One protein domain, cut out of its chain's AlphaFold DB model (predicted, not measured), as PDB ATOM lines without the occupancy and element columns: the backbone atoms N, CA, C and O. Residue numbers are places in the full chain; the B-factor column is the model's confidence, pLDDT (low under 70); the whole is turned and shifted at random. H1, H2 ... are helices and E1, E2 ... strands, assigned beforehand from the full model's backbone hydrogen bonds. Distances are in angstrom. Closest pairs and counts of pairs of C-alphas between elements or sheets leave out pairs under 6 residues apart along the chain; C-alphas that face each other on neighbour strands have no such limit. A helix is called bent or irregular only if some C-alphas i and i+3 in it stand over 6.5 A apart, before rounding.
ATOM      1  N   VAL A   3     161.276 147.731 149.466       98.62
ATOM      2  CA  VAL A   3     161.054 148.696 148.388       98.62
ATOM      3  C   VAL A   3     160.136 148.137 147.317       98.62
ATOM      4  O   VAL A   3     160.161 146.944 147.028       98.62
ATOM      5  N   LEU A   4     159.319 148.991 146.711       98.75
ATOM      6  CA  LEU A   4     158.465 148.616 145.586       98.75
ATOM      7  C   LEU A   4     159.134 148.985 144.262       98.75
ATOM      8  O   LEU A   4     159.431 150.154 144.032       98.75
ATOM      9  N   ALA A   5     159.318 148.012 143.369       98.06
ATOM     10  CA  ALA A   5     159.634 148.268 141.967       98.06
ATOM     11  C   ALA A   5     158.372 148.803 141.268       98.06
ATOM     12  O   ALA A   5     157.498 148.035 140.859       98.06
ATOM     13  N   PHE A   6     158.242 150.126 141.189       97.81
ATOM     14  CA  PHE A   6     157.016 150.787 140.759       97.81
ATOM     15  C   PHE A   6     157.111 151.232 139.299       97.81
ATOM     16  O   PHE A   6     157.974 152.031 138.951       97.81
ATOM     17  N   SER A   7     156.215 150.729 138.444       95.44
ATOM     18  CA  SER A   7     156.160 151.084 137.016       95.44
ATOM     19  C   SER A   7     155.052 152.082 136.682       95.44
ATOM     20  O   SER A   7     154.970 152.545 135.551       95.44
ATOM     21  N   GLY A   8     154.158 152.383 137.632       94.88
ATOM     22  CA  GLY A   8     152.933 153.140 137.365       94.88
ATOM     23  C   GLY A   8     151.848 152.332 136.643       94.88
ATOM     24  O   GLY A   8     150.791 152.877 136.354       94.88
ATOM     25  N   GLY A   9     152.080 151.045 136.362       95.00
ATOM     26  CA  GLY A   9     151.060 150.132 135.846       95.00
ATOM     27  C   GLY A   9     150.151 149.577 136.948       95.00
ATOM     28  O   GLY A   9     150.508 149.596 138.134       95.00
ATOM     29  N   LYS A  10     149.004 149.017 136.534       95.31
ATOM     30  CA  LYS A  10     147.962 148.448 137.411       95.31
ATOM     31  C   LYS A  10     148.512 147.511 138.487       95.31
ATOM     32  O   LYS A  10     148.134 147.612 139.648       95.31
ATOM     33  N   ASP A  11     149.465 146.662 138.132       96.31
ATOM     34  CA  ASP A  11     149.979 145.635 139.033       96.31
ATOM     35  C   ASP A  11     150.851 146.220 140.141       96.31
ATOM     36  O   ASP A  11     150.646 145.953 141.325       96.31
ATOM     37  N   SER A  12     151.776 147.111 139.774       97.06
ATOM     38  CA  SER A  12     152.587 147.837 140.754       97.06
ATOM     39  C   SER A  12     151.736 148.752 141.642       97.06
ATOM     40  O   SER A  12     152.022 148.893 142.830       97.06
ATOM     41  N   MET A  13     150.645 149.308 141.104       97.88
ATOM     42  CA  MET A  13     149.675 150.093 141.869       97.88
ATOM     43  C   MET A  13     148.892 149.226 142.863       97.88
ATOM     44  O   MET A  13     148.690 149.628 144.011       97.88
ATOM     45  N   ALA A  14     148.497 148.013 142.470       98.06
ATOM     46  CA  ALA A  14     147.850 147.076 143.381       98.06
ATOM     47  C   ALA A  14     148.797 146.678 144.517       98.06
ATOM     48  O   ALA A  14     148.388 146.721 145.676       98.06
ATOM     49  N   CYS A  15     150.073 146.399 144.225       98.50
ATOM     50  CA  CYS A  15     151.081 146.154 145.259       98.50
ATOM     51  C   CYS A  15     151.247 147.342 146.216       98.50
ATOM     52  O   CYS A  15     151.314 147.131 147.428       98.50
ATOM     53  N   LEU A  16     151.281 148.577 145.697       98.50
ATOM     54  CA  LEU A  16     151.375 149.789 146.516       98.50
ATOM     55  C   LEU A  16     150.226 149.876 147.528       98.50
ATOM     56  O   LEU A  16     150.458 150.132 148.709       98.50
ATOM     57  N   HIS A  17     148.989 149.653 147.080       98.50
ATOM     58  CA  HIS A  17     147.818 149.699 147.953       98.50
ATOM     59  C   HIS A  17     147.728 148.503 148.903       98.50
ATOM     60  O   HIS A  17     147.366 148.687 150.067       98.50
ATOM     61  N   LEU A  18     148.072 147.304 148.431       98.44
ATOM     62  CA  LEU A  18     148.011 146.066 149.209       98.44
ATOM     63  C   LEU A  18     148.991 146.084 150.379       98.44
ATOM     64  O   LEU A  18     148.656 145.637 151.472       98.44
ATOM     65  N   LEU A  19     150.179 146.638 150.157       98.06
ATOM     66  CA  LEU A  19     151.250 146.702 151.145       98.06
ATOM     67  C   LEU A  19     151.409 148.096 151.761       98.06
ATOM     68  O   LEU A  19     152.445 148.383 152.371       98.06
ATOM     69  N   ARG A  20     150.400 148.968 151.629       95.19
ATOM     70  CA  ARG A  20     150.422 150.323 152.193       95.19
ATOM     71  C   ARG A  20     150.741 150.273 153.690       95.19
ATOM     72  O   ARG A  20     150.094 149.556 154.445       95.19
ATOM     73  N   GLY A  21     151.735 151.052 154.114       95.25
ATOM     74  CA  GLY A  21     152.227 151.070 155.497       95.25
ATOM     75  C   GLY A  21     153.293 150.014 155.819       95.25
ATOM     76  O   GLY A  21     153.847 150.046 156.910       95.25
ATOM     77  N   SER A  22     153.607 149.113 154.883       96.94
ATOM     78  CA  SER A  22     154.697 148.130 155.010       96.94
ATOM     79  C   SER A  22     155.789 148.264 153.940       96.94
ATOM     80  O   SER A  22     156.787 147.551 154.001       96.94
ATOM     81  N   ILE A  23     155.589 149.147 152.954       97.44
ATOM     82  CA  ILE A  23     156.605 149.570 151.985       97.44
ATOM     83  C   ILE A  23     157.273 150.831 152.537       97.44
ATOM     84  O   ILE A  23     156.574 151.790 152.862       97.44
ATOM     85  N   ASP A  24     158.605 150.839 152.595       98.19
ATOM     86  CA  ASP A  24     159.382 151.995 153.055       98.19
ATOM     87  C   ASP A  24     159.472 153.078 151.966       98.19
ATOM     88  O   ASP A  24     159.318 154.267 152.242       98.19
ATOM     89  N   LEU A  25     159.709 152.664 150.713       98.06
ATOM     90  CA  LEU A  25     159.745 153.533 149.534       98.06
ATOM     91  C   LEU A  25     159.448 152.777 148.236       98.06
ATOM     92  O   LEU A  25     159.552 151.551 148.168       98.06
ATOM     93  N   ALA A  26     159.121 153.510 147.182       98.62
ATOM     94  CA  ALA A  26     159.047 152.989 145.825       98.62
ATOM     95  C   ALA A  26     160.228 153.487 144.981       98.62
ATOM     96  O   ALA A  26     160.694 154.613 145.141       98.62
ATOM     97  N   ILE A  27     160.697 152.649 144.062       98.75
ATOM     98  CA  ILE A  27     161.695 152.993 143.051       98.75
ATOM     99  C   ILE A  27     160.980 153.005 141.704       98.75
ATOM    100  O   ILE A  27     160.459 151.976 141.274       98.75
ATOM    101  N   TYR A  28     160.976 154.160 141.049       98.50
ATOM    102  CA  TYR A  28     160.498 154.343 139.683       98.50
ATOM    103  C   TYR A  28     161.688 154.626 138.766       98.50
ATOM    104  O   TYR A  28     162.603 155.360 139.139       98.50
ATOM    105  N   VAL A  29     161.687 154.051 137.566       98.25
ATOM    106  CA  VAL A  29     162.706 154.332 136.549       98.25
ATOM    107  C   VAL A  29     162.082 155.168 135.445       98.25
ATOM    108  O   VAL A  29     161.188 154.692 134.745       98.25
ATOM    109  N   ASP A  30     162.573 156.393 135.264       97.44
ATOM    110  CA  ASP A  30     162.201 157.219 134.115       97.44
ATOM    111  C   ASP A  30     163.204 156.971 132.986       97.44
ATOM    112  O   ASP A  30     164.365 157.377 133.044       97.44
ATOM    113  N   THR A  31     162.744 156.289 131.940       96.94
ATOM    114  CA  THR A  31     163.527 156.010 130.725       96.94
ATOM    115  C   THR A  31     163.640 157.227 129.792       96.94
ATOM    116  O   THR A  31     164.230 157.135 128.711       96.94
ATOM    117  N   GLY A  32     162.998 158.342 130.161       96.19
ATOM    118  CA  GLY A  32     162.743 159.516 129.331       96.19
ATOM    119  C   GLY A  32     161.591 159.323 128.342       96.19
ATOM    120  O   GLY A  32     161.355 160.190 127.501       96.19
ATOM    121  N   LYS A  33     160.922 158.161 128.372       95.94
ATOM    122  CA  LYS A  33     160.053 157.667 127.289       95.94
ATOM    123  C   LYS A  33     158.735 157.083 127.787       95.94
ATOM    124  O   LYS A  33     158.010 156.445 127.023       95.94
ATOM    125  N   SER A  34     158.417 157.306 129.057       94.31
ATOM    126  CA  SER A  34     157.134 156.931 129.642       94.31
ATOM    127  C   SER A  34     156.006 157.852 129.177       94.31
ATOM    128  O   SER A  34     156.226 159.000 128.782       94.31
ATOM    129  N   TYR A  35     154.778 157.348 129.247       95.19
ATOM    130  CA  TYR A  35     153.587 158.120 128.905       95.19
ATOM    131  C   TYR A  35     153.262 159.171 129.982       95.19
ATOM    132  O   TYR A  35     153.623 158.992 131.152       95.19
ATOM    133  N   PRO A  36     152.535 160.251 129.632       95.69
ATOM    134  CA  PRO A  36     152.028 161.208 130.615       95.69
ATOM    135  C   PRO A  36     151.196 160.544 131.721       95.69
ATOM    136  O   PRO A  36     151.306 160.929 132.883       95.69
ATOM    137  N   GLU A  37     150.416 159.517 131.385       95.06
ATOM    138  CA  GLU A  37     149.634 158.718 132.331       95.06
ATOM    139  C   GLU A  37     150.506 158.041 133.386       95.06
ATOM    140  O   GLU A  37     150.198 158.108 134.574       95.06
ATOM    141  N   THR A  38     151.627 157.446 132.972       94.69
ATOM    142  CA  THR A  38     152.576 156.813 133.891       94.69
ATOM    143  C   THR A  38     153.099 157.829 134.905       94.69
ATOM    144  O   THR A  38     153.126 157.555 136.102       94.69
ATOM    145  N   ARG A  39     153.439 159.043 134.452       95.00
ATOM    146  CA  ARG A  39     153.907 160.122 135.338       95.00
ATOM    147  C   ARG A  39     152.839 160.563 136.336       95.00
ATOM    148  O   ARG A  39     153.160 160.779 137.500       95.00
ATOM    149  N   GLN A  40     151.575 160.628 135.916       96.19
ATOM    150  CA  GLN A  40     150.457 160.900 136.829       96.19
ATOM    151  C   GLN A  40     150.329 159.810 137.901       96.19
ATOM    152  O   GLN A  40     150.065 160.120 139.062       96.19
ATOM    153  N   MET A  41     150.549 158.540 137.547       97.06
ATOM    154  CA  MET A  41     150.514 157.434 138.510       97.06
ATOM    155  C   MET A  41     151.699 157.461 139.479       97.06
ATOM    156  O   MET A  41     151.534 157.135 140.653       97.06
ATOM    157  N   VAL A  42     152.873 157.906 139.029       97.00
ATOM    158  CA  VAL A  42     154.036 158.148 139.899       97.00
ATOM    159  C   VAL A  42     153.767 159.295 140.874       97.00
ATOM    160  O   VAL A  42     154.034 159.152 142.065       97.00
ATOM    161  N   GLU A  43     153.162 160.392 140.415       97.81
ATOM    162  CA  GLU A  43     152.759 161.510 141.282       97.81
ATOM    163  C   GLU A  43     151.660 161.106 142.282       97.81
ATOM    164  O   GLU A  43     151.623 161.561 143.427       97.81
ATOM    165  N   TYR A  44     150.745 160.228 141.871       97.88
ATOM    166  CA  TYR A  44     149.777 159.631 142.783       97.88
ATOM    167  C   TYR A  44     150.483 158.787 143.852       97.88
ATOM    168  O   TYR A  44     150.234 158.966 145.046       97.88
ATOM    169  N   ALA A  45     151.409 157.917 143.446       97.75
ATOM    170  CA  ALA A  45     152.157 157.062 144.361       97.75
ATOM    171  C   ALA A  45     153.001 157.861 145.365       97.75
ATOM    172  O   ALA A  45     153.044 157.492 146.540       97.75
ATOM    173  N   SER A  46     153.580 158.997 144.956       98.00
ATOM    174  CA  SER A  46     154.366 159.864 145.847       98.00
ATOM    175  C   SER A  46     153.552 160.509 146.970       98.00
ATOM    176  O   SER A  46     154.122 160.986 147.947       98.00
ATOM    177  N   LYS A  47     152.216 160.517 146.862       97.69
ATOM    178  CA  LYS A  47     151.305 160.954 147.936       97.69
ATOM    179  C   LYS A  47     151.057 159.848 148.973       97.69
ATOM    180  O   LYS A  47     150.498 160.123 150.032       97.69
ATOM    181  N   ILE A  48     151.444 158.606 148.675       97.44
ATOM    182  CA  ILE A  48     151.237 157.425 149.527       97.44
ATOM    183  C   ILE A  48     152.543 156.993 150.192       97.44
ATOM    184  O   ILE A  48     152.536 156.656 151.376       97.44
ATOM    185  N   VAL A  49     153.639 156.978 149.435       98.12
ATOM    186  CA  VAL A  49     154.953 156.500 149.877       98.12
ATOM    187  C   VAL A  49     156.051 157.348 149.223       98.12
ATOM    188  O   VAL A  49     155.845 157.804 148.097       98.12
ATOM    189  N   PRO A  50     157.213 157.581 149.863       98.31
ATOM    190  CA  PRO A  50     158.339 158.217 149.187       98.31
ATOM    191  C   PRO A  50     158.707 157.483 147.892       98.31
ATOM    192  O   PRO A  50     158.798 156.255 147.877       98.31
ATOM    193  N   VAL A  51     158.932 158.231 146.809       98.62
ATOM    194  CA  VAL A  51     159.339 157.678 145.510       98.62
ATOM    195  C   VAL A  51     160.728 158.191 145.156       98.62
ATOM    196  O   VAL A  51     160.959 159.398 145.118       98.62
ATOM    197  N   ILE A  52     161.644 157.270 144.868       98.56
ATOM    198  CA  ILE A  52     162.938 157.568 144.259       98.56
ATOM    199  C   ILE A  52     162.802 157.371 142.752       98.56
ATOM    200  O   ILE A  52     162.552 156.256 142.293       98.56
ATOM    201  N   THR A  53     163.020 158.442 141.992       98.50
ATOM    202  CA  THR A  53     163.130 158.371 140.533       98.50
ATOM    203  C   THR A  53     164.581 158.129 140.136       98.50
ATOM    204  O   THR A  53     165.478 158.867 140.541       98.50
ATOM    205  N   VAL A  54     164.814 157.096 139.332       98.44
ATOM    206  CA  VAL A  54     166.101 156.816 138.694       98.44
ATOM    207  C   VAL A  54     165.990 157.195 137.224       98.44
ATOM    208  O   VAL A  54     165.265 156.550 136.469       98.44
ATOM    209  N   GLU A  55     166.689 158.250 136.820       97.75
ATOM    210  CA  GLU A  55     166.689 158.717 135.433       97.75
ATOM    211  C   GLU A  55     167.678 157.914 134.585       97.75
ATOM    212  O   GLU A  55     168.857 157.782 134.928       97.75
ATOM    213  N   ILE A  56     167.204 157.396 133.454       96.75
ATOM    214  CA  ILE A  56     167.998 156.631 132.496       96.75
ATOM    215  C   ILE A  56     167.796 157.209 131.100       96.75
ATOM    216  O   ILE A  56     166.674 157.405 130.639       96.75
ATOM    217  N   SER A  57     168.893 157.418 130.371       95.25
ATOM    218  CA  SER A  57     168.817 157.788 128.958       95.25
ATOM    219  C   SER A  57     168.717 156.538 128.086       95.25
ATOM    220  O   SER A  57     169.723 156.028 127.582       95.25
ATOM    221  N   ARG A  58     167.488 156.061 127.870       96.12
ATOM    222  CA  ARG A  58     167.250 154.921 126.977       96.12
ATOM    223  C   ARG A  58     167.689 155.221 125.546       96.12
ATOM    224  O   ARG A  58     168.229 154.347 124.879       96.12
ATOM    225  N   ASP A  59     167.524 156.456 125.074       97.06
ATOM    226  CA  ASP A  59     167.988 156.852 123.737       97.06
ATOM    227  C   ASP A  59     169.501 156.728 123.577       97.06
ATOM    228  O   ASP A  59     169.960 156.234 122.548       97.06
ATOM    229  N   ARG A  60     170.279 157.096 124.603       97.44
ATOM    230  CA  ARG A  60     171.730 156.893 124.587       97.44
ATOM    231  C   ARG A  60     172.082 155.409 124.520       97.44
ATOM    232  O   ARG A  60     172.974 155.045 123.760       97.44
ATOM    233  N   GLN A  61     171.385 154.564 125.280       97.69
ATOM    234  CA  GLN A  61     171.603 153.115 125.245       97.69
ATOM    235  C   GLN A  61     171.236 152.528 123.872       97.69
ATOM    236  O   GLN A  61     172.029 151.789 123.296       97.69
ATOM    237  N   ASN A  62     170.104 152.928 123.288       98.00
ATOM    238  CA  ASN A  62     169.696 152.497 121.948       98.00
ATOM    239  C   ASN A  62     170.643 152.990 120.845       98.00
ATOM    240  O   ASN A  62     170.834 152.287 119.856       98.00
ATOM    241  N   ALA A  63     171.232 154.180 120.984       97.19
ATOM    242  CA  ALA A  63     172.225 154.680 120.033       97.19
ATOM    243  C   ALA A  63     173.505 153.824 120.033       97.19
ATOM    244  O   ALA A  63     174.160 153.684 118.999       97.19
ATOM    245  N   ASP A  64     173.853 153.238 121.179       96.75
ATOM    246  CA  ASP A  64     175.015 152.365 121.314       96.75
ATOM    247  C   ASP A  64     174.704 150.915 120.897       96.75
ATOM    248  O   ASP A  64     175.397 150.346 120.049       96.75
ATOM    249  N   GLU A  65     173.625 150.335 121.423       98.06
ATOM    250  CA  GLU A  65     173.312 148.905 121.285       98.06
ATOM    251  C   GLU A  65     172.358 148.585 120.120       98.06
ATOM    252  O   GLU A  65     172.457 147.515 119.517       98.06
ATOM    253  N   GLY A  66     171.481 149.517 119.741       98.06
ATOM    254  CA  GLY A  66     170.532 149.375 118.633       98.06
ATOM    255  C   GLY A  66     169.060 149.482 119.030       98.06
ATOM    256  O   GLY A  66     168.706 149.766 120.171       98.06
ATOM    257  N   LEU A  67     168.165 149.248 118.072       98.25
ATOM    258  CA  LEU A  67     166.722 149.202 118.315       98.25
ATOM    259  C   LEU A  67     166.329 147.853 118.942       98.25
ATOM    260  O   LEU A  67     166.762 146.814 118.435       98.25
ATOM    261  N   PRO A  68     165.509 147.825 120.011       97.81
ATOM    262  CA  PRO A  68     165.006 146.573 120.562       97.81
ATOM    263  C   PRO A  68     164.026 145.915 119.585       97.81
ATOM    264  O   PRO A  68     163.132 146.576 119.048       97.81
ATOM    265  N   ALA A  69     164.172 144.610 119.370       97.75
ATOM    266  CA  ALA A  69     163.336 143.859 118.439       97.75
ATOM    267  C   ALA A  69     163.011 142.450 118.943       97.75
ATOM    268  O   ALA A  69     163.756 141.879 119.741       97.75
ATOM    269  N   ASP A  70     161.914 141.890 118.427       96.44
ATOM    270  CA  ASP A  70     161.485 140.507 118.680       96.44
ATOM    271  C   ASP A  70     162.403 139.474 118.001       96.44
ATOM    272  O   ASP A  70     162.547 138.351 118.479       96.44
ATOM    273  N   VAL A  71     163.049 139.868 116.899       96.75
ATOM    274  CA  VAL A  71     164.017 139.065 116.143       96.75
ATOM    275  C   VAL A  71     165.307 139.863 116.008       96.75
ATOM    276  O   VAL A  71     165.273 141.041 115.650       96.75
ATOM    277  N   VAL A  72     166.443 139.225 116.293       97.94
ATOM    278  CA  VAL A  72     167.758 139.878 116.317       97.94
ATOM    279  C   VAL A  72     168.715 139.164 115.360       97.94
ATOM    280  O   VAL A  72     169.294 138.138 115.723       97.94
ATOM    281  N   PRO A  73     168.921 139.691 114.141       97.50
ATOM    282  CA  PRO A  73     169.929 139.170 113.228       97.50
ATOM    283  C   PRO A  73     171.333 139.449 113.776       97.50
ATOM    284  O   PRO A  73     171.691 140.606 114.007       97.50
ATOM    285  N   ILE A  74     172.149 138.408 113.969       97.12
ATOM    286  CA  ILE A  74     173.454 138.524 114.649       97.12
ATOM    287  C   ILE A  74     174.348 139.584 113.988       97.12
ATOM    288  O   ILE A  74     174.916 140.417 114.694       97.12
ATOM    289  N   ASN A  75     174.403 139.629 112.654       97.75
ATOM    290  CA  ASN A  75     175.229 140.587 111.904       97.75
ATOM    291  C   ASN A  75     174.764 142.054 112.052       97.75
ATOM    292  O   ASN A  75     175.515 142.968 111.727       97.75
ATOM    293  N   TRP A  76     173.546 142.296 112.553       98.06
ATOM    294  CA  TRP A  76     172.999 143.632 112.823       98.06
ATOM    295  C   TRP A  76     173.166 144.058 114.284       98.06
ATOM    296  O   TRP A  76     172.867 145.201 114.620       98.06
ATOM    297  N   THR A  77     173.682 143.191 115.154       98.19
ATOM    298  CA  THR A  77     174.038 143.572 116.526       98.19
ATOM    299  C   THR A  77     175.298 144.436 116.557       98.19
ATOM    300  O   THR A  77     176.108 144.410 115.627       98.19
ATOM    301  N   LYS A  78     175.513 145.166 117.659       97.50
ATOM    302  CA  LYS A  78     176.759 145.913 117.906       97.50
ATOM    303  C   LYS A  78     178.001 145.035 117.715       97.50
ATOM    304  O   LYS A  78     178.903 145.418 116.976       97.50
ATOM    305  N   LEU A  79     178.012 143.845 118.324       97.50
ATOM    306  CA  LEU A  79     179.111 142.886 118.193       97.50
ATOM    307  C   LEU A  79     179.237 142.351 116.759       97.50
ATOM    308  O   LEU A  79     180.338 142.293 116.220       97.50
ATOM    309  N   GLY A  80     178.123 142.007 116.111       97.69
ATOM    310  CA  GLY A  80     178.128 141.500 114.737       97.69
ATOM    311  C   GLY A  80     178.722 142.488 113.736       97.69
ATOM    312  O   GLY A  80     179.514 142.095 112.880       97.69
ATOM    313  N   GLN A  81     178.426 143.781 113.875       97.62
ATOM    314  CA  GLN A  81     178.985 144.822 113.005       97.62
ATOM    315  C   GLN A  81     180.486 145.074 113.228       97.62
ATOM    316  O   GLN A  81     181.151 145.603 112.337       97.62
ATOM    317  N   MET A  82     181.053 144.673 114.374       97.19
ATOM    318  CA  MET A  82     182.510 144.703 114.576       97.19
ATOM    319  C   MET A  82     183.236 143.684 113.690       97.19
ATOM    320  O   MET A  82     184.407 143.879 113.382       97.19
ATOM    321  N   VAL A  83     182.545 142.616 113.278       97.56
ATOM    322  CA  VAL A  83     183.103 141.525 112.463       97.56
ATOM    323  C   VAL A  83     182.659 141.627 111.002       97.56
ATOM    324  O   VAL A  83     183.446 141.375 110.099       97.56
ATOM    325  N   THR A  84     181.404 142.012 110.761       96.69
ATOM    326  CA  THR A  84     180.760 141.979 109.432       96.69
ATOM    327  C   THR A  84     180.667 143.342 108.744       96.69
ATOM    328  O   THR A  84     180.113 143.448 107.653       96.69
ATOM    329  N   GLY A  85     181.234 144.385 109.357       96.50
ATOM    330  CA  GLY A  85     181.194 145.753 108.853       96.50
ATOM    331  C   GLY A  85     180.006 146.561 109.383       96.50
ATOM    332  O   GLY A  85     179.021 146.031 109.898       96.50
ATOM    333  N   ARG A  86     180.122 147.891 109.283       95.50
ATOM    334  CA  ARG A  86     179.095 148.828 109.762       95.50
ATOM    335  C   ARG A  86     177.836 148.743 108.901       95.50
ATOM    336  O   ARG A  86     177.935 148.706 107.679       95.50
ATOM    337  N   LYS A  87     176.670 148.808 109.547       95.88
ATOM    338  CA  LYS A  87     175.355 148.867 108.891       95.88
ATOM    339  C   LYS A  87     174.590 150.121 109.332       95.88
ATOM    340  O   LYS A  87     174.910 150.660 110.393       95.88
ATOM    341  N   PRO A  88     173.577 150.580 108.570       94.62
ATOM    342  CA  PRO A  88     172.826 151.796 108.903       94.62
ATOM    343  C   PRO A  88     172.081 151.723 110.243       94.62
ATOM    344  O   PRO A  88     171.957 152.729 110.935       94.62
ATOM    345  N   THR A  89     171.629 150.525 110.627       96.62
ATOM    346  CA  THR A  89     170.841 150.287 111.843       96.62
ATOM    347  C   THR A  89     171.460 149.157 112.657       96.62
ATOM    348  O   THR A  89     171.823 148.115 112.109       96.62
ATOM    349  N   ARG A  90     171.556 149.343 113.979       98.12
ATOM    350  CA  ARG A  90     171.832 148.259 114.933       98.12
ATOM    351  C   ARG A  90     170.532 147.712 115.507       98.12
ATOM    352  O   ARG A  90     169.592 148.474 115.731       98.12
ATOM    353  N   ILE A  91     170.505 146.416 115.789       98.44
ATOM    354  CA  ILE A  91     169.379 145.724 116.423       98.44
ATOM    355  C   ILE A  91     169.885 145.042 117.696       98.44
ATOM    356  O   ILE A  91     170.937 144.404 117.682       98.44
ATOM    357  N   GLN A  92     169.125 145.154 118.785       98.44
ATOM    358  CA  GLN A  92     169.413 144.489 120.055       98.44
ATOM    359  C   GLN A  92     168.222 143.660 120.544       98.44
ATOM    360  O   GLN A  92     167.079 143.844 120.117       98.44
ATOM    361  N   SER A  93     168.491 142.766 121.495       97.69
ATOM    362  CA  SER A  93     167.438 142.050 122.214       97.69
ATOM    363  C   SER A  93     166.610 143.018 123.055       97.69
ATOM    364  O   SER A  93     167.160 143.810 123.826       97.69
ATOM    365  N   TYR A  94     165.285 142.905 122.972       96.06
ATOM    366  CA  TYR A  94     164.392 143.654 123.854       96.06
ATOM    367  C   TYR A  94     164.624 143.314 125.333       96.06
ATOM    368  O   TYR A  94     164.546 144.203 126.175       96.06
ATOM    369  N   LEU A  95     164.988 142.063 125.653       95.44
ATOM    370  CA  LEU A  95     165.289 141.635 127.023       95.44
ATOM    371  C   LEU A  95     166.515 142.370 127.565       95.44
ATOM    372  O   LEU A  95     166.495 142.849 128.696       95.44
ATOM    373  N   GLY A  96     167.557 142.506 126.740       96.56
ATOM    374  CA  GLY A  96     168.755 143.272 127.085       96.56
ATOM    375  C   GLY A  96     168.440 144.751 127.309       96.56
ATOM    376  O   GLY A  96     168.835 145.313 128.330       96.56
ATOM    377  N   CYS A  97     167.652 145.352 126.412       97.56
ATOM    378  CA  CYS A  97     167.201 146.738 126.537       97.56
ATOM    379  C   CYS A  97     166.396 146.963 127.828       97.56
ATOM    380  O   CYS A  97     166.702 147.887 128.582       97.56
ATOM    381  N   CYS A  98     165.393 146.126 128.116       95.88
ATOM    382  CA  CYS A  98     164.579 146.221 129.331       95.88
ATOM    383  C   CYS A  98     165.408 145.971 130.596       95.88
ATOM    384  O   CYS A  98     165.253 146.688 131.584       95.88
ATOM    385  N   PHE A  99     166.328 145.004 130.574       96.19
ATOM    386  CA  PHE A  99     167.201 144.745 131.711       96.19
ATOM    387  C   PHE A  99     168.084 145.956 132.021       96.19
ATOM    388  O   PHE A  99     168.065 146.443 133.146       96.19
ATOM    389  N   GLN A 100     168.806 146.485 131.029       97.81
ATOM    390  CA  GLN A 100     169.734 147.602 131.228       97.81
ATOM    391  C   GLN A 100     169.025 148.911 131.582       97.81
ATOM    392  O   GLN A 100     169.545 149.682 132.383       97.81
ATOM    393  N   ASN A 101     167.848 149.165 131.000       97.88
ATOM    394  CA  ASN A 101     167.157 150.441 131.174       97.88
ATOM    395  C   ASN A 101     166.091 150.439 132.274       97.88
ATOM    396  O   ASN A 101     165.616 151.515 132.610       97.88
ATOM    397  N   ILE A 102     165.688 149.284 132.818       96.38
ATOM    398  CA  ILE A 102     164.618 149.196 133.828       96.38
ATOM    399  C   ILE A 102     165.054 148.321 135.004       96.38
ATOM    400  O   ILE A 102     165.203 148.808 136.124       96.38
ATOM    401  N   SER A 103     165.279 147.024 134.778       95.38
ATOM    402  CA  SER A 103     165.488 146.077 135.883       95.38
ATOM    403  C   SER A 103     166.789 146.325 136.647       95.38
ATOM    404  O   SER A 103     166.788 146.325 137.877       95.38
ATOM    405  N   LEU A 104     167.893 146.551 135.934       96.75
ATOM    406  CA  LEU A 104     169.202 146.799 136.524       96.75
ATOM    407  C   LEU A 104     169.223 148.108 137.337       96.75
ATOM    408  O   LEU A 104     169.641 148.040 138.491       96.75
ATOM    409  N   PRO A 105     168.719 149.256 136.839       98.00
ATOM    410  CA  PRO A 105     168.586 150.478 137.634       98.00
ATOM    411  C   PRO A 105     167.816 150.290 138.946       98.00
ATOM    412  O   PRO A 105     168.253 150.789 139.982       98.00
ATOM    413  N   ILE A 106     166.718 149.521 138.933       97.62
ATOM    414  CA  ILE A 106     165.955 149.196 140.151       97.62
ATOM    415  C   ILE A 106     166.822 148.411 141.133       97.62
ATOM    416  O   ILE A 106     166.912 148.780 142.301       97.62
ATOM    417  N   ILE A 107     167.482 147.345 140.666       96.50
ATOM    418  CA  ILE A 107     168.327 146.487 141.510       96.50
ATOM    419  C   ILE A 107     169.508 147.282 142.077       96.50
ATOM    420  O   ILE A 107     169.803 147.179 143.266       96.50
ATOM    421  N   MET A 108     170.175 148.092 141.251       97.50
ATOM    422  CA  MET A 108     171.303 148.921 141.675       97.50
ATOM    423  C   MET A 108     170.872 149.946 142.716       97.50
ATOM    424  O   MET A 108     171.514 150.042 143.761       97.50
ATOM    425  N   LYS A 109     169.762 150.657 142.478       98.38
ATOM    426  CA  LYS A 109     169.252 151.633 143.442       98.38
ATOM    427  C   LYS A 109     168.819 150.961 144.740       98.38
ATOM    428  O   LYS A 109     169.137 151.477 145.803       98.38
ATOM    429  N   ALA A 110     168.161 149.804 144.672       97.94
ATOM    430  CA  ALA A 110     167.779 149.024 145.846       97.94
ATOM    431  C   ALA A 110     169.004 148.592 146.674       97.94
ATOM    432  O   ALA A 110     169.004 148.754 147.892       97.94
ATOM    433  N   LYS A 111     170.074 148.107 146.026       97.06
ATOM    434  CA  LYS A 111     171.340 147.775 146.701       97.06
ATOM    435  C   LYS A 111     171.985 149.009 147.340       97.06
ATOM    436  O   LYS A 111     172.411 148.939 148.488       97.06
ATOM    437  N   GLU A 112     172.034 150.129 146.621       97.81
ATOM    438  CA  GLU A 112     172.634 151.391 147.083       97.81
ATOM    439  C   GLU A 112     171.998 151.904 148.383       97.81
ATOM    440  O   GLU A 112     172.710 152.334 149.286       97.81
ATOM    441  N   ILE A 113     170.672 151.818 148.504       97.56
ATOM    442  CA  ILE A 113     169.928 152.271 149.693       97.56
ATOM    443  C   ILE A 113     169.831 151.206 150.800       97.56
ATOM    444  O   ILE A 113     169.178 151.437 151.815       97.56
ATOM    445  N   GLY A 114     170.447 150.035 150.615       97.44
ATOM    446  CA  GLY A 114     170.423 148.947 151.597       97.44
ATOM    447  C   GLY A 114     169.076 148.222 151.705       97.44
ATOM    448  O   GLY A 114     168.720 147.736 152.782       97.44
ATOM    449  N   ALA A 115     168.307 148.146 150.614       97.94
ATOM    450  CA  ALA A 115     167.095 147.335 150.569       97.94
ATOM    451  C   ALA A 115     167.430 145.842 150.713       97.94
ATOM    452  O   ALA A 115     168.380 145.342 150.112       97.94
ATOM    453  N   ASN A 116     166.620 145.124 151.490       97.38
ATOM    454  CA  ASN A 116     166.732 143.672 151.669       97.38
ATOM    455  C   ASN A 116     165.555 142.907 151.043       97.38
ATOM    456  O   ASN A 116     165.647 141.694 150.862       97.38
ATOM    457  N   GLU A 117     164.489 143.613 150.658       98.50
ATOM    458  CA  GLU A 117     163.328 143.063 149.961       98.50
ATOM    459  C   GLU A 117     162.900 144.003 148.820       98.50
ATOM    460  O   GLU A 117     162.782 145.214 149.029       98.50
ATOM    461  N   ILE A 118     162.616 143.458 147.631       98.50
ATOM    462  CA  ILE A 118     161.986 144.193 146.522       98.50
ATOM    463  C   ILE A 118     160.648 143.543 146.174       98.50
ATOM    464  O   ILE A 118     160.584 142.360 145.839       98.50
ATOM    465  N   VAL A 119     159.586 144.342 146.206       98.62
ATOM    466  CA  VAL A 119     158.241 143.969 145.769       98.62
ATOM    467  C   VAL A 119     158.113 144.186 144.263       98.62
ATOM    468  O   VAL A 119     158.436 145.263 143.761       98.62
ATOM    469  N   TYR A 120     157.592 143.187 143.556       97.38
ATOM    470  CA  TYR A 120     157.262 143.233 142.134       97.38
ATOM    471  C   TYR A 120     155.784 142.898 141.919       97.38
ATOM    472  O   TYR A 120     155.256 141.982 142.543       97.38
ATOM    473  N   GLY A 121     155.139 143.595 140.980       96.00
ATOM    474  CA  GLY A 121     153.762 143.312 140.550       96.00
ATOM    475  C   GLY A 121     153.631 142.154 139.556       96.00
ATOM    476  O   GLY A 121     152.673 142.103 138.802       96.00
ATOM    477  N   GLN A 122     154.610 141.256 139.488       95.00
ATOM    478  CA  GLN A 122     154.567 140.136 138.553       95.00
ATOM    479  C   GLN A 122     153.441 139.161 138.928       95.00
ATOM    480  O   GLN A 122     153.299 138.824 140.105       95.00
ATOM    481  N   ARG A 123     152.696 138.673 137.929       94.81
ATOM    482  CA  ARG A 123     151.669 137.630 138.109       94.81
ATOM    483  C   ARG A 123     152.040 136.338 137.383       94.81
ATOM    484  O   ARG A 123     152.713 136.345 136.348       94.81
ATOM    485  N   ALA A 124     151.571 135.207 137.896       93.25
ATOM    486  CA  ALA A 124     151.833 133.886 137.340       93.25
ATOM    487  C   ALA A 124     151.179 133.687 135.961       93.25
ATOM    488  O   ALA A 124     151.691 132.904 135.158       93.25
ATOM    489  N   ASP A 125     150.107 134.416 135.647       89.31
ATOM    490  CA  ASP A 125     149.375 134.323 134.377       89.31
ATOM    491  C   ASP A 125     149.995 135.136 133.219       89.31
ATOM    492  O   ASP A 125     149.528 135.052 132.083       89.31
ATOM    493  N   GLU A 126     151.083 135.879 133.462       88.62
ATOM    494  CA  GLU A 126     151.712 136.736 132.448       88.62
ATOM    495  C   GLU A 126     152.605 135.961 131.471       88.62
ATOM    496  O   GLU A 126     153.374 135.075 131.857       88.62
ATOM    497  N   GLY A 127     152.545 136.325 130.185       85.94
ATOM    498  CA  GLY A 127     153.362 135.704 129.134       85.94
ATOM    499  C   GLY A 127     154.846 136.086 129.191       85.94
ATOM    500  O   GLY A 127     155.699 135.264 128.872       85.94
ATOM    501  N   HIS A 128     155.158 137.302 129.649       87.38
ATOM    502  CA  HIS A 128     156.523 137.812 129.796       87.38
ATOM    503  C   HIS A 128     156.797 138.107 131.269       87.38
ATOM    504  O   HIS A 128     156.366 139.133 131.788       87.38
ATOM    505  N   LYS A 129     157.499 137.194 131.944       89.88
ATOM    506  CA  LYS A 129     157.788 137.275 133.382       89.88
ATOM    507  C   LYS A 129     159.145 136.670 133.731       89.88
ATOM    508  O   LYS A 129     159.672 135.840 132.991       89.88
ATOM    509  N   SER A 130     159.692 137.064 134.879       90.06
ATOM    510  CA  SER A 130     160.838 136.396 135.496       90.06
ATOM    511  C   SER A 130     160.485 134.960 135.890       90.06
ATOM    512  O   SER A 130     159.347 134.638 136.253       90.06
ATOM    513  N   THR A 131     161.490 134.089 135.882       92.19
ATOM    514  CA  THR A 131     161.384 132.738 136.442       92.19
ATOM    515  C   THR A 131     161.317 132.736 137.969       92.19
ATOM    516  O   THR A 131     160.876 131.739 138.532       92.19
ATOM    517  N   SER A 132     161.692 133.839 138.629       93.19
ATOM    518  CA  SER A 132     161.618 133.967 140.086       93.19
ATOM    519  C   SER A 132     160.179 133.891 140.609       93.19
ATOM    520  O   SER A 132     159.244 134.368 139.955       93.19
ATOM    521  N   ARG A 133     160.020 133.370 141.822       94.44
ATOM    522  CA  ARG A 133     158.766 133.255 142.581       94.44
ATOM    523  C   ARG A 133     158.793 134.111 143.842       94.44
ATOM    524  O   ARG A 133     159.830 134.683 144.196       94.44
ATOM    525  N   ASN A 134     157.639 134.276 144.482       96.69
ATOM    526  CA  ASN A 134     157.558 134.959 145.766       96.69
ATOM    527  C   ASN A 134     158.470 134.284 146.811       96.69
ATOM    528  O   ASN A 134     158.374 133.083 147.047       96.69
ATOM    529  N   GLY A 135     159.333 135.069 147.454       96.94
ATOM    530  CA  GLY A 135     160.285 134.612 148.469       96.94
ATOM    531  C   GLY A 135     161.678 134.260 147.938       96.94
ATOM    532  O   GLY A 135     162.593 134.093 148.743       96.94
ATOM    533  N   ASP A 136     161.877 134.199 146.616       97.31
ATOM    534  CA  ASP A 136     163.193 133.905 146.042       97.31
ATOM    535  C   ASP A 136     164.228 134.967 146.420       97.31
ATOM    536  O   ASP A 136     163.957 136.169 146.396       97.31
ATOM    537  N   ILE A 137     165.457 134.526 146.683       96.50
ATOM    538  CA  ILE A 137     166.595 135.419 146.908       96.50
ATOM    539  C   ILE A 137     167.351 135.571 145.592       96.50
ATOM    540  O   ILE A 137     167.867 134.607 145.034       96.50
ATOM    541  N   THR A 138     167.437 136.799 145.092       90.44
ATOM    542  CA  THR A 138     168.225 137.146 143.906       90.44
ATOM    543  C   THR A 138     169.205 138.232 144.294       90.44
ATOM    544  O   THR A 138     168.798 139.250 144.846       90.44
ATOM    545  N   GLU A 139     170.496 138.035 144.014       87.00
ATOM    546  CA  GLU A 139     171.512 139.064 144.274       87.00
ATOM    547  C   GLU A 139     171.572 139.523 145.751       87.00
ATOM    548  O   GLU A 139     171.889 140.677 146.039       87.00
ATOM    549  N   GLY A 140     171.243 138.620 146.686       92.62
ATOM    550  CA  GLY A 140     171.197 138.895 148.129       92.62
ATOM    551  C   GLY A 140     169.939 139.629 148.615       92.62
ATOM    552  O   GLY A 140     169.873 139.986 149.787       92.62
ATOM    553  N   ILE A 141     168.949 139.845 147.744       96.69
ATOM    554  CA  ILE A 141     167.699 140.553 148.044       96.69
ATOM    555  C   ILE A 141     166.515 139.597 147.859       96.69
ATOM    556  O   ILE A 141     166.429 138.889 146.853       96.69
ATOM    557  N   VAL A 142     165.582 139.592 148.812       98.19
ATOM    558  CA  VAL A 142     164.344 138.804 148.726       98.19
ATOM    559  C   VAL A 142     163.384 139.452 147.725       98.19
ATOM    560  O   VAL A 142     163.121 140.654 147.784       98.19
ATOM    561  N   ARG A 143     162.821 138.668 146.808       97.56
ATOM    562  CA  ARG A 143     161.793 139.114 145.860       97.56
ATOM    563  C   ARG A 143     160.411 138.788 146.406       97.56
ATOM    564  O   ARG A 143     160.089 137.625 146.623       97.56
ATOM    565  N   LEU A 144     159.572 139.801 146.570       98.25
ATOM    566  CA  LEU A 144     158.185 139.645 147.003       98.25
ATOM    567  C   LEU A 144     157.242 139.843 145.812       98.25
ATOM    568  O   LEU A 144     157.388 140.804 145.058       98.25
ATOM    569  N   GLN A 145     156.272 138.949 145.647       97.75
ATOM    570  CA  GLN A 145     155.266 138.969 144.578       97.75
ATOM    571  C   GLN A 145     153.878 138.752 145.206       97.75
ATOM    572  O   GLN A 145     153.303 137.671 145.118       97.75
ATOM    573  N   PRO A 146     153.330 139.758 145.911       98.00
ATOM    574  CA  PRO A 146     152.140 139.588 146.751       98.00
ATOM    575  C   PRO A 146     150.846 139.350 145.957       98.00
ATOM    576  O   PRO A 146     149.825 138.998 146.540       98.00
ATOM    577  N   ILE A 147     150.889 139.565 144.641       97.81
ATOM    578  CA  ILE A 147     149.779 139.351 143.707       97.81
ATOM    579  C   ILE A 147     150.105 138.250 142.687       97.81
ATOM    580  O   ILE A 147     149.479 138.199 141.634       97.81
ATOM    581  N   GLU A 148     151.088 137.386 142.975       97.19
ATOM    582  CA  GLU A 148     151.550 136.338 142.051       97.19
ATOM    583  C   GLU A 148     150.394 135.466 141.542       97.19
ATOM    584  O   GLU A 148     150.293 135.219 140.344       97.19
ATOM    585  N   ASP A 149     149.468 135.093 142.425       97.31
ATOM    586  CA  ASP A 149     148.319 134.243 142.090       97.31
ATOM    587  C   ASP A 149     147.076 135.027 141.628       97.31
ATOM    588  O   ASP A 149     145.996 134.455 141.473       97.31
ATOM    589  N   TRP A 150     147.184 136.347 141.441       97.25
ATOM    590  CA  TRP A 150     146.061 137.161 140.977       97.25
ATOM    591  C   TRP A 150     145.956 137.129 139.454       97.25
ATOM    592  O   TRP A 150     146.942 137.145 138.720       97.25
ATOM    593  N   THR A 151     144.722 137.174 138.972       95.06
ATOM    594  CA  THR A 151     144.397 137.478 137.578       95.06
ATOM    595  C   THR A 151     144.392 138.987 137.344       95.06
ATOM    596  O   THR A 151     144.186 139.781 138.267       95.06
ATOM    597  N   SER A 152     144.510 139.407 136.081       93.38
ATOM    598  CA  SER A 152     144.364 140.828 135.726       93.38
ATOM    599  C   SER A 152     143.017 141.426 136.160       93.38
ATOM    600  O   SER A 152     142.965 142.616 136.462       93.38
ATOM    601  N   GLN A 153     141.928 140.646 136.186       94.56
ATOM    602  CA  GLN A 153     140.621 141.149 136.624       94.56
ATOM    603  C   GLN A 153     140.603 141.391 138.137       94.56
ATOM    604  O   GLN A 153     140.179 142.454 138.570       94.56
ATOM    605  N   GLN A 154     141.153 140.464 138.932       97.44
ATOM    606  CA  GLN A 154     141.265 140.633 140.387       97.44
ATOM    607  C   GLN A 154     142.094 141.868 140.763       97.44
ATOM    608  O   GLN A 154     141.748 142.565 141.714       97.44
ATOM    609  N   VAL A 155     143.149 142.175 139.998       96.81
ATOM    610  CA  VAL A 155     143.921 143.418 140.159       96.81
ATOM    611  C   VAL A 155     143.036 144.649 139.969       96.81
ATOM    612  O   VAL A 155     143.045 145.545 140.813       96.81
ATOM    613  N   LEU A 156     142.262 144.705 138.884       96.19
ATOM    614  CA  LEU A 156     141.396 145.849 138.586       96.19
ATOM    615  C   LEU A 156     140.248 145.980 139.596       96.19
ATOM    616  O   LEU A 156     139.999 147.084 140.078       96.19
ATOM    617  N   ASP A 157     139.607 144.870 139.963       97.75
ATOM    618  CA  ASP A 157     138.535 144.838 140.964       97.75
ATOM    619  C   ASP A 157     139.044 145.328 142.321       97.75
ATOM    620  O   ASP A 157     138.406 146.150 142.980       97.75
ATOM    621  N   TYR A 158     140.237 144.880 142.724       98.38
ATOM    622  CA  TYR A 158     140.878 145.351 143.944       98.38
ATOM    623  C   TYR A 158     141.158 146.855 143.888       98.38
ATOM    624  O   TYR A 158     140.814 147.575 144.831       98.38
ATOM    625  N   LEU A 159     141.746 147.346 142.794       98.00
ATOM    626  CA  LEU A 159     142.049 148.767 142.621       98.00
ATOM    627  C   LEU A 159     140.793 149.636 142.645       98.00
ATOM    628  O   LEU A 159     140.829 150.700 143.260       98.00
ATOM    629  N   ALA A 160     139.680 149.169 142.077       98.06
ATOM    630  CA  ALA A 160     138.399 149.873 142.117       98.06
ATOM    631  C   ALA A 160     137.884 150.102 143.550       98.06
ATOM    632  O   ALA A 160     137.123 151.037 143.792       98.06
ATOM    633  N   THR A 161     138.335 149.306 144.529       98.25
ATOM    634  CA  THR A 161     138.030 149.537 145.955       98.25
ATOM    635  C   THR A 161     138.920 150.593 146.622       98.25
ATOM    636  O   THR A 161     138.675 150.962 147.773       98.25
ATOM    637  N   LYS A 162     139.986 151.046 145.951       97.56
ATOM    638  CA  LYS A 162     141.032 151.927 146.506       97.56
ATOM    639  C   LYS A 162     141.130 153.270 145.800       97.56
ATOM    640  O   LYS A 162     141.488 154.258 146.439       97.56
ATOM    641  N   MET A 163     140.843 153.299 144.505       96.44
ATOM    642  CA  MET A 163     140.968 154.469 143.651       96.44
ATOM    643  C   MET A 163     140.028 154.366 142.448       96.44
ATOM    644  O   MET A 163     139.570 153.282 142.087       96.44
ATOM    645  N   GLU A 164     139.789 155.495 141.787       96.50
ATOM    646  CA  GLU A 164     139.229 155.477 140.439       96.50
ATOM    647  C   GLU A 164     140.239 154.823 139.489       96.50
ATOM    648  O   GLU A 164     141.388 155.261 139.403       96.50
ATOM    649  N   VAL A 165     139.829 153.749 138.812       95.31
ATOM    650  CA  VAL A 165     140.713 152.976 137.932       95.31
ATOM    651  C   VAL A 165     140.967 153.770 136.645       95.31
ATOM    652  O   VAL A 165     140.026 154.003 135.882       95.31
ATOM    653  N   PRO A 166     142.220 154.159 136.348       93.38
ATOM    654  CA  PRO A 166     142.529 154.897 135.132       93.38
ATOM    655  C   PRO A 166     142.185 154.098 133.874       93.38
ATOM    656  O   PRO A 166     142.541 152.926 133.753       93.38
ATOM    657  N   ALA A 167     141.587 154.753 132.876       91.44
ATOM    658  CA  ALA A 167     141.160 154.094 131.636       91.44
ATOM    659  C   ALA A 167     142.294 153.330 130.921       91.44
ATOM    660  O   ALA A 167     142.064 152.267 130.346       91.44
ATOM    661  N   HIS A 168     143.532 153.832 130.989       91.56
ATOM    662  CA  HIS A 168     144.692 153.203 130.354       91.56
ATOM    663  C   HIS A 168     145.105 151.868 131.004       91.56
ATOM    664  O   HIS A 168     145.828 151.100 130.379       91.56
ATOM    665  N   TYR A 169     144.616 151.530 132.203       92.81
ATOM    666  CA  TYR A 169     144.840 150.209 132.809       92.81
ATOM    667  C   TYR A 169     144.088 149.078 132.092       92.81
ATOM    668  O   TYR A 169     144.395 147.909 132.320       92.81
ATOM    669  N   SER A 170     143.145 149.411 131.201       86.75
ATOM    670  CA  SER A 170     142.490 148.440 130.313       86.75
ATOM    671  C   SER A 170     143.395 147.927 129.185       86.75
ATOM    672  O   SER A 170     143.076 146.912 128.565       86.75
ATOM    673  N   ILE A 171     144.530 148.591 128.932       86.44
ATOM    674  CA  ILE A 171     145.552 148.124 127.991       86.44
ATOM    675  C   ILE A 171     146.140 146.817 128.551       86.44
ATOM    676  O   ILE A 171     146.560 146.736 129.712       86.44
ATOM    677  N   LYS A 172     146.121 145.762 127.733       78.00
ATOM    678  CA  LYS A 172     146.565 144.412 128.098       78.00
ATOM    679  C   LYS A 172     148.062 144.370 128.335       78.00
ATOM    680  O   LYS A 172     148.497 143.649 129.233       78.00
ATOM    681  N   HIS A 173     148.838 145.143 127.578       69.69
ATOM    682  CA  HIS A 173     150.254 145.312 127.871       69.69
ATOM    683  C   HIS A 173     150.419 145.850 129.302       69.69
ATOM    684  O   HIS A 173     149.887 146.902 129.650       69.69
ATOM    685  N   SER A 174     151.126 145.098 130.151       55.69
ATOM    686  CA  SER A 174     151.146 145.303 131.607       55.69
ATOM    687  C   SER A 174     151.762 146.635 132.056       55.69
ATOM    688  O   SER A 174     151.435 147.116 133.142       55.69
ATOM    689  N   SER A 175     152.578 147.278 131.217       65.56
ATOM    690  CA  SER A 175     153.240 148.543 131.523       65.56
ATOM    691  C   SER A 175     153.380 149.464 130.304       65.56
ATOM    692  O   SER A 175     153.641 149.044 129.177       65.56
ATOM    693  N   LEU A 176     153.221 150.765 130.556       83.50
ATOM    694  CA  LEU A 176     153.426 151.861 129.608       83.50
ATOM    695  C   LEU A 176     154.842 152.450 129.779       83.50
ATOM    696  O   LEU A 176     155.010 153.645 130.038       83.50
ATOM    697  N   ASP A 177     155.864 151.592 129.677       87.44
ATOM    698  CA  ASP A 177     157.252 151.940 130.034       87.44
ATOM    699  C   ASP A 177     157.934 152.854 129.002       87.44
ATOM    700  O   ASP A 177     158.557 153.851 129.371       87.44
ATOM    701  N   CYS A 178     157.833 152.508 127.711       94.56
ATOM    702  CA  CYS A 178     158.436 153.230 126.582       94.56
ATOM    703  C   CYS A 178     157.442 153.323 125.409       94.56
ATOM    704  O   CYS A 178     157.089 152.288 124.835       94.56
ATOM    705  N   TYR A 179     157.014 154.525 125.011       95.31
ATOM    706  CA  TYR A 179     155.983 154.699 123.967       95.31
ATOM    707  C   TYR A 179     156.426 154.289 122.552       95.31
ATOM    708  O   TYR A 179     155.623 153.832 121.747       95.31
ATOM    709  N   ASP A 180     157.715 154.393 122.258       96.06
ATOM    710  CA  ASP A 180     158.358 154.152 120.959       96.06
ATOM    711  C   ASP A 180     159.216 152.871 120.948       96.06
ATOM    712  O   ASP A 180     160.100 152.696 120.100       96.06
ATOM    713  N   CYS A 181     158.974 151.957 121.896       95.75
ATOM    714  CA  CYS A 181     159.542 150.610 121.844       95.75
ATOM    715  C   CYS A 181     159.015 149.854 120.614       95.75
ATOM    716  O   CYS A 181     157.801 149.779 120.420       95.75
ATOM    717  N   THR A 182     159.933 149.292 119.823       96.69
ATOM    718  CA  THR A 182     159.683 148.557 118.568       96.69
ATOM    719  C   THR A 182     159.585 147.035 118.732       96.69
ATOM    720  O   THR A 182     159.375 146.327 117.743       96.69
ATOM    721  N   ALA A 183     159.757 146.542 119.960       95.12
ATOM    722  CA  ALA A 183     159.604 145.139 120.337       95.12
ATOM    723  C   ALA A 183     158.193 144.843 120.870       95.12
ATOM    724  O   ALA A 183     157.360 145.748 120.966       95.12
ATOM    725  N   TYR A 184     157.944 143.582 121.234       92.69
ATOM    726  CA  TYR A 184     156.660 143.084 121.724       92.69
ATOM    727  C   TYR A 184     155.536 143.349 120.722       92.69
ATOM    728  O   TYR A 184     154.446 143.799 121.086       92.69
ATOM    729  N   ARG A 185     155.796 143.167 119.420       91.25
ATOM    730  CA  ARG A 185     154.850 143.582 118.367       91.25
ATOM    731  C   ARG A 185     153.481 142.920 118.497       91.25
ATOM    732  O   ARG A 185     152.475 143.546 118.175       91.25
ATOM    733  N   LYS A 186     153.434 141.672 118.969       90.50
ATOM    734  CA  LYS A 186     152.181 140.938 119.173       90.50
ATOM    735  C   LYS A 186     151.413 141.479 120.383       90.50
ATOM    736  O   LYS A 186     150.198 141.652 120.315       90.50
ATOM    737  N   GLU A 187     152.115 141.768 121.471       89.25
ATOM    738  CA  GLU A 187     151.544 142.161 122.760       89.25
ATOM    739  C   GLU A 187     151.242 143.660 122.855       89.25
ATOM    740  O   GLU A 187     150.426 144.054 123.679       89.25
ATOM    741  N   SER A 188     151.868 144.497 122.022       90.06
ATOM    742  CA  SER A 188     151.769 145.961 122.099       90.06
ATOM    743  C   SER A 188     150.772 146.593 121.124       90.06
ATOM    744  O   SER A 188     150.745 147.816 120.998       90.06
ATOM    745  N   THR A 189     149.947 145.794 120.444       91.50
ATOM    746  CA  THR A 189     148.971 146.275 119.443       91.50
ATOM    747  C   THR A 189     148.007 147.327 119.999       91.50
ATOM    748  O   THR A 189     147.783 148.361 119.372       91.50
ATOM    749  N   ASP A 190     147.492 147.109 121.205       91.50
ATOM    750  CA  ASP A 190     146.594 148.022 121.912       91.50
ATOM    751  C   ASP A 190     147.298 149.302 122.392       91.50
ATOM    752  O   ASP A 190     146.766 150.397 122.222       91.50
ATOM    753  N   ARG A 191     148.527 149.193 122.910       93.00
ATOM    754  CA  ARG A 191     149.388 150.338 123.246       93.00
ATOM    755  C   ARG A 191     149.665 151.192 122.007       93.00
ATOM    756  O   ARG A 191     149.605 152.421 122.074       93.00
ATOM    757  N   VAL A 192     149.992 150.564 120.878       94.19
ATOM    758  CA  VAL A 192     150.285 151.263 119.618       94.19
ATOM    759  C   VAL A 192     149.041 152.005 119.126       94.19
ATOM    760  O   VAL A 192     149.141 153.185 118.792       94.19
ATOM    761  N   GLU A 193     147.869 151.372 119.170       94.12
ATOM    762  CA  GLU A 193     146.596 152.005 118.812       94.12
ATOM    763  C   GLU A 193     146.231 153.163 119.756       94.12
ATOM    764  O   GLU A 193     145.866 154.253 119.305       94.12
ATOM    765  N   PHE A 194     146.421 152.977 121.064       93.69
ATOM    766  CA  PHE A 194     146.260 154.035 122.062       93.69
ATOM    767  C   PHE A 194     147.164 155.238 121.761       93.69
ATOM    768  O   PHE A 194     146.716 156.385 121.775       93.69
ATOM    769  N   THR A 195     148.429 154.980 121.419       95.12
ATOM    770  CA  THR A 195     149.407 156.020 121.066       95.12
ATOM    771  C   THR A 195     149.014 156.736 119.782       95.12
ATOM    772  O   THR A 195     149.058 157.961 119.733       95.12
ATOM    773  N   ARG A 196     148.576 155.993 118.760       96.62
ATOM    774  CA  ARG A 196     148.121 156.544 117.478       96.62
ATOM    775  C   ARG A 196     146.962 157.516 117.659       96.62
ATOM    776  O   ARG A 196     146.974 158.598 117.077       96.62
ATOM    777  N   THR A 197     145.982 157.130 118.472       96.12
ATOM    778  CA  THR A 197     144.755 157.904 118.674       96.12
ATOM    779  C   THR A 197     144.968 159.089 119.616       96.12
ATOM    780  O   THR A 197     144.518 160.194 119.317       96.12
ATOM    781  N   LYS A 198     145.670 158.897 120.740       96.50
ATOM    782  CA  LYS A 198     145.808 159.928 121.784       96.50
ATOM    783  C   LYS A 198     147.050 160.809 121.630       96.50
ATOM    784  O   LYS A 198     147.014 161.983 121.996       96.50
ATOM    785  N   TYR A 199     148.135 160.271 121.071       97.38
ATOM    786  CA  TYR A 199     149.441 160.932 120.977       97.38
ATOM    787  C   TYR A 199     150.054 160.851 119.563       97.38
ATOM    788  O   TYR A 199     151.124 160.258 119.391       97.38
ATOM    789  N   PRO A 200     149.464 161.503 118.536       97.88
ATOM    790  CA  PRO A 200     149.920 161.378 117.145       97.88
ATOM    791  C   PRO A 200     151.406 161.696 116.918       97.88
ATOM    792  O   PRO A 200     152.046 161.085 116.068       97.88
ATOM    793  N   LYS A 201     151.980 162.623 117.701       98.06
ATOM    794  CA  LYS A 201     153.417 162.946 117.644       98.06
ATOM    795  C   LYS A 201     154.294 161.788 118.137       98.06
ATOM    796  O   LYS A 201     155.215 161.394 117.435       98.06
ATOM    797  N   MET A 202     153.962 161.193 119.287       97.81
ATOM    798  CA  MET A 202     154.664 160.011 119.811       97.81
ATOM    799  C   MET A 202     154.532 158.819 118.858       97.81
ATOM    800  O   MET A 202     155.475 158.054 118.668       97.81
ATOM    801  N   TYR A 203     153.370 158.678 118.218       98.19
ATOM    802  CA  TYR A 203     153.143 157.641 117.218       98.19
ATOM    803  C   TYR A 203     154.001 157.830 115.957       98.19
ATOM    804  O   TYR A 203     154.492 156.845 115.401       98.19
ATOM    805  N   ALA A 204     154.217 159.072 115.514       98.38
ATOM    806  CA  ALA A 204     155.112 159.361 114.394       98.38
ATOM    807  C   ALA A 204     156.558 158.933 114.704       98.38
ATOM    808  O   ALA A 204     157.167 158.234 113.895       98.38
ATOM    809  N   GLU A 205     157.061 159.246 115.902       97.69
ATOM    810  CA  GLU A 205     158.396 158.822 116.361       97.69
ATOM    811  C   GLU A 205     158.528 157.292 116.442       97.69
ATOM    812  O   GLU A 205     159.519 156.712 115.993       97.69
ATOM    813  N   TYR A 206     157.507 156.614 116.979       97.50
ATOM    814  CA  TYR A 206     157.438 155.153 116.980       97.50
ATOM    815  C   TYR A 206     157.502 154.582 115.555       97.50
ATOM    816  O   TYR A 206     158.253 153.640 115.296       97.50
ATOM    817  N   THR A 207     156.740 155.163 114.625       98.12
ATOM    818  CA  THR A 207     156.646 154.694 113.235       98.12
ATOM    819  C   THR A 207     157.974 154.847 112.497       98.12
ATOM    820  O   THR A 207     158.387 153.932 111.787       98.12
ATOM    821  N   GLU A 208     158.682 155.960 112.692       97.94
ATOM    822  CA  GLU A 208     160.010 156.174 112.108       97.94
ATOM    823  C   GLU A 208     160.995 155.081 112.543       97.94
ATOM    824  O   GLU A 208     161.640 154.435 111.711       97.94
ATOM    825  N   ARG A 209     161.043 154.790 113.847       97.56
ATOM    826  CA  ARG A 209     161.894 153.727 114.403       97.56
ATOM    827  C   ARG A 209     161.489 152.346 113.895       97.56
ATOM    828  O   ARG A 209     162.354 151.524 113.591       97.56
ATOM    829  N   LEU A 210     160.188 152.086 113.783       97.75
ATOM    830  CA  LEU A 210     159.671 150.825 113.262       97.75
ATOM    831  C   LEU A 210     160.066 150.612 111.794       97.75
ATOM    832  O   LEU A 210     160.442 149.498 111.425       97.75
ATOM    833  N   ASN A 211     160.038 151.666 110.976       98.31
ATOM    834  CA  ASN A 211     160.459 151.615 109.578       98.31
ATOM    835  C   ASN A 211     161.953 151.287 109.448       98.31
ATOM    836  O   ASN A 211     162.312 150.413 108.659       98.31
ATOM    837  N   LEU A 212     162.808 151.911 110.269       98.00
ATOM    838  CA  LEU A 212     164.243 151.599 110.320       98.00
ATOM    839  C   LEU A 212     164.500 150.136 110.697       98.00
ATOM    840  O   LEU A 212     165.342 149.475 110.085       98.00
ATOM    841  N   LEU A 213     163.766 149.621 111.687       98.06
ATOM    842  CA  LEU A 213     163.871 148.223 112.093       98.06
ATOM    843  C   LEU A 213     163.402 147.274 110.980       98.06
ATOM    844  O   LEU A 213     164.074 146.287 110.704       98.06
ATOM    845  N   ASN A 214     162.272 147.559 110.331       97.81
ATOM    846  CA  ASN A 214     161.741 146.710 109.261       97.81
ATOM    847  C   ASN A 214     162.686 146.635 108.058       97.81
ATOM    848  O   ASN A 214     162.903 145.543 107.541       97.81
ATOM    849  N   ALA A 215     163.274 147.764 107.652       97.88
ATOM    850  CA  ALA A 215     164.267 147.789 106.582       97.88
ATOM    851  C   ALA A 215     165.487 146.919 106.930       97.88
ATOM    852  O   ALA A 215     165.901 146.084 106.132       97.88
ATOM    853  N   ALA A 216     166.002 147.049 108.157       97.25
ATOM    854  CA  ALA A 216     167.139 146.265 108.627       97.25
ATOM    855  C   ALA A 216     166.839 144.758 108.725       97.25
ATOM    856  O   ALA A 216     167.700 143.939 108.415       97.25
ATOM    857  N   LEU A 217     165.625 144.382 109.140       97.19
ATOM    858  CA  LEU A 217     165.205 142.980 109.181       97.19
ATOM    859  C   LEU A 217     165.064 142.388 107.776       97.19
ATOM    860  O   LEU A 217     165.510 141.263 107.569       97.19
ATOM    861  N   ALA A 218     164.493 143.132 106.825       97.06
ATOM    862  CA  ALA A 218     164.377 142.688 105.436       97.06
ATOM    863  C   ALA A 218     165.758 142.422 104.817       97.06
ATOM    864  O   ALA A 218     165.998 141.319 104.341       97.06
ATOM    865  N   GLU A 219     166.687 143.376 104.943       96.81
ATOM    866  CA  GLU A 219     168.071 143.246 104.456       96.81
ATOM    867  C   GLU A 219     168.814 142.068 105.110       96.81
ATOM    868  O   GLU A 219     169.688 141.458 104.508       96.81
ATOM    869  N   SER A 220     168.475 141.714 106.353       95.38
ATOM    870  CA  SER A 220     169.148 140.620 107.063       95.38
ATOM    871  C   SER A 220     168.808 139.212 106.582       95.38
ATOM    872  O   SER A 220     169.447 138.256 107.025       95.38
ATOM    873  N   MET A 221     167.794 139.089 105.728       89.38
ATOM    874  CA  MET A 221     167.316 137.820 105.179       89.38
ATOM    875  C   MET A 221     167.693 137.627 103.703       89.38
ATOM    876  O   MET A 221     167.355 136.584 103.144       89.38
TER     877      MET A 221
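What this domain is: This is residues 3 to 221 of the 222 residues of the protein "Phosphoadenosine phosphosulfate reductase family protein" of Nitrosovibrio sp. Nv12 (UniProt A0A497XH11). Two lobes share the bent helix H5: the larger is built on a strongly twisted sheet of five strands with H1 and H2 over one face and the arm H5b over the other, while the smaller has a two-strand sheet, E4 and E5, with H3, the arm H5a and H9 packed round it and H4 at its far tip. H6 packs on H1 in the larger lobe, and H8 folds back on the start of the long H9 as a helical hairpin. The 219 printed residues hold nine named helices and seven named strands in the order E1 H1 E2 H2 E3 H3 E4 H4 E5 H5 E6 E7 H6 H7 H8 H9, a mixed class of helices and strands. The large sheet runs E3 E2 E1 E6 E7, all parallel, and E4 and E5 are parallel too. The whole is compact, with a radius of gyration of the C-alphas of 18.0 A and spans of 55 by 41 by 28 A.

Where its parts are: The large sheet holds E1, residues 3 to 5, beginning at C-alpha 3 (161.054, 148.696, 148.388); E2, residues 25 to 30, 16.0 A long; E3, residues 51 to 55, 12.5 A; E6, residues 117 to 119; and E7, residues 141 to 144. The small sheet holds E4, residues 67 to 69, and E5, residues 91 to 93. H1 is residues 10 to 18, H2 36 to 45, H3 58 to 65, H4 78 to 84, H6 152 to 160, H7 167 to 170 and H8 189 to 198. H5, residues 94 to 112, was assigned as one helix by its hydrogen bonds but is bent, with C-alphas 101 and 104 6.8 A apart; its arms H5a, 94 to 101, and H5b, 104 to 112, stand at a shallow tilt of 32 degrees. H9, residues 200 to 219, is 28.6 A long and ends at C-alpha 219 (168.071, 143.246, 104.456).

How they stand to each other: In the large sheet N 52 and O 26 of E3 and E2 are 2.8 A apart, N 27 and O 4 of E2 and E1 2.8 A, N 119 and O 3 of E6 and E1 2.8 A, and N 144 and O 118 of E7 and E6 2.8 A, within hydrogen-bond range. E1, H1, E2 and E2, H2, E3 are strand-helix-strand units, two parallel neighbour strands with a helix between, each with a right-handed crossover; E4, H4, E5 is a third unit. H1 is on the sheet at a height of 9.2 A and H2 at 10.5 A, on the same face; H5b is on the opposite face, its Ile 106 and Ile 27 of E2 having C-alphas 6.4 A apart. H1 and H6 touch at a steep tilt of 52 degrees, the same way, closest at the C-alphas of Ala 14 and Leu 159, 6.1 A. H6 and H7 are near each other, with 5 pairs of C-alphas within 10 A. In the small sheet N 92 and O 67 are 2.9 A apart. H3 and H5a touch at a steep tilt of 57 degrees, opposite ways, closest at the C-alphas of Arg 58 and Asn 101, 6.1 A. The closest C-alphas of E4 and H9 are those of Leu 67 and Leu 213, 6.9 A, and those of H4 and E5 are Lys 78 and Ile 91, 7.5 A. H8 and H9, a hairpin, touch at a steep tilt of 40 degrees, opposite ways, closest at the C-alphas of Arg 196 and Tyr 203, 5.1 A; H9 does so with residues 202 to 203 alone. Every O i to N i+4 pair is within hydrogen-bond range in H1, H2, H3, H5a, H5b, H6, H8 and H9, against 2 of 3 in H4; H7 is too short for such a pair.

The domain as a whole: The C-alphas farthest apart, those of Gly 85 and Thr 161, are 57.0 A from each other. The printed part has no cut. The links E6 to E7, with 21 residues, and H7 to H8, with 18, are long. The mean pLDDT of the printed part is 95.6, and residues 173 to 175 are under 70.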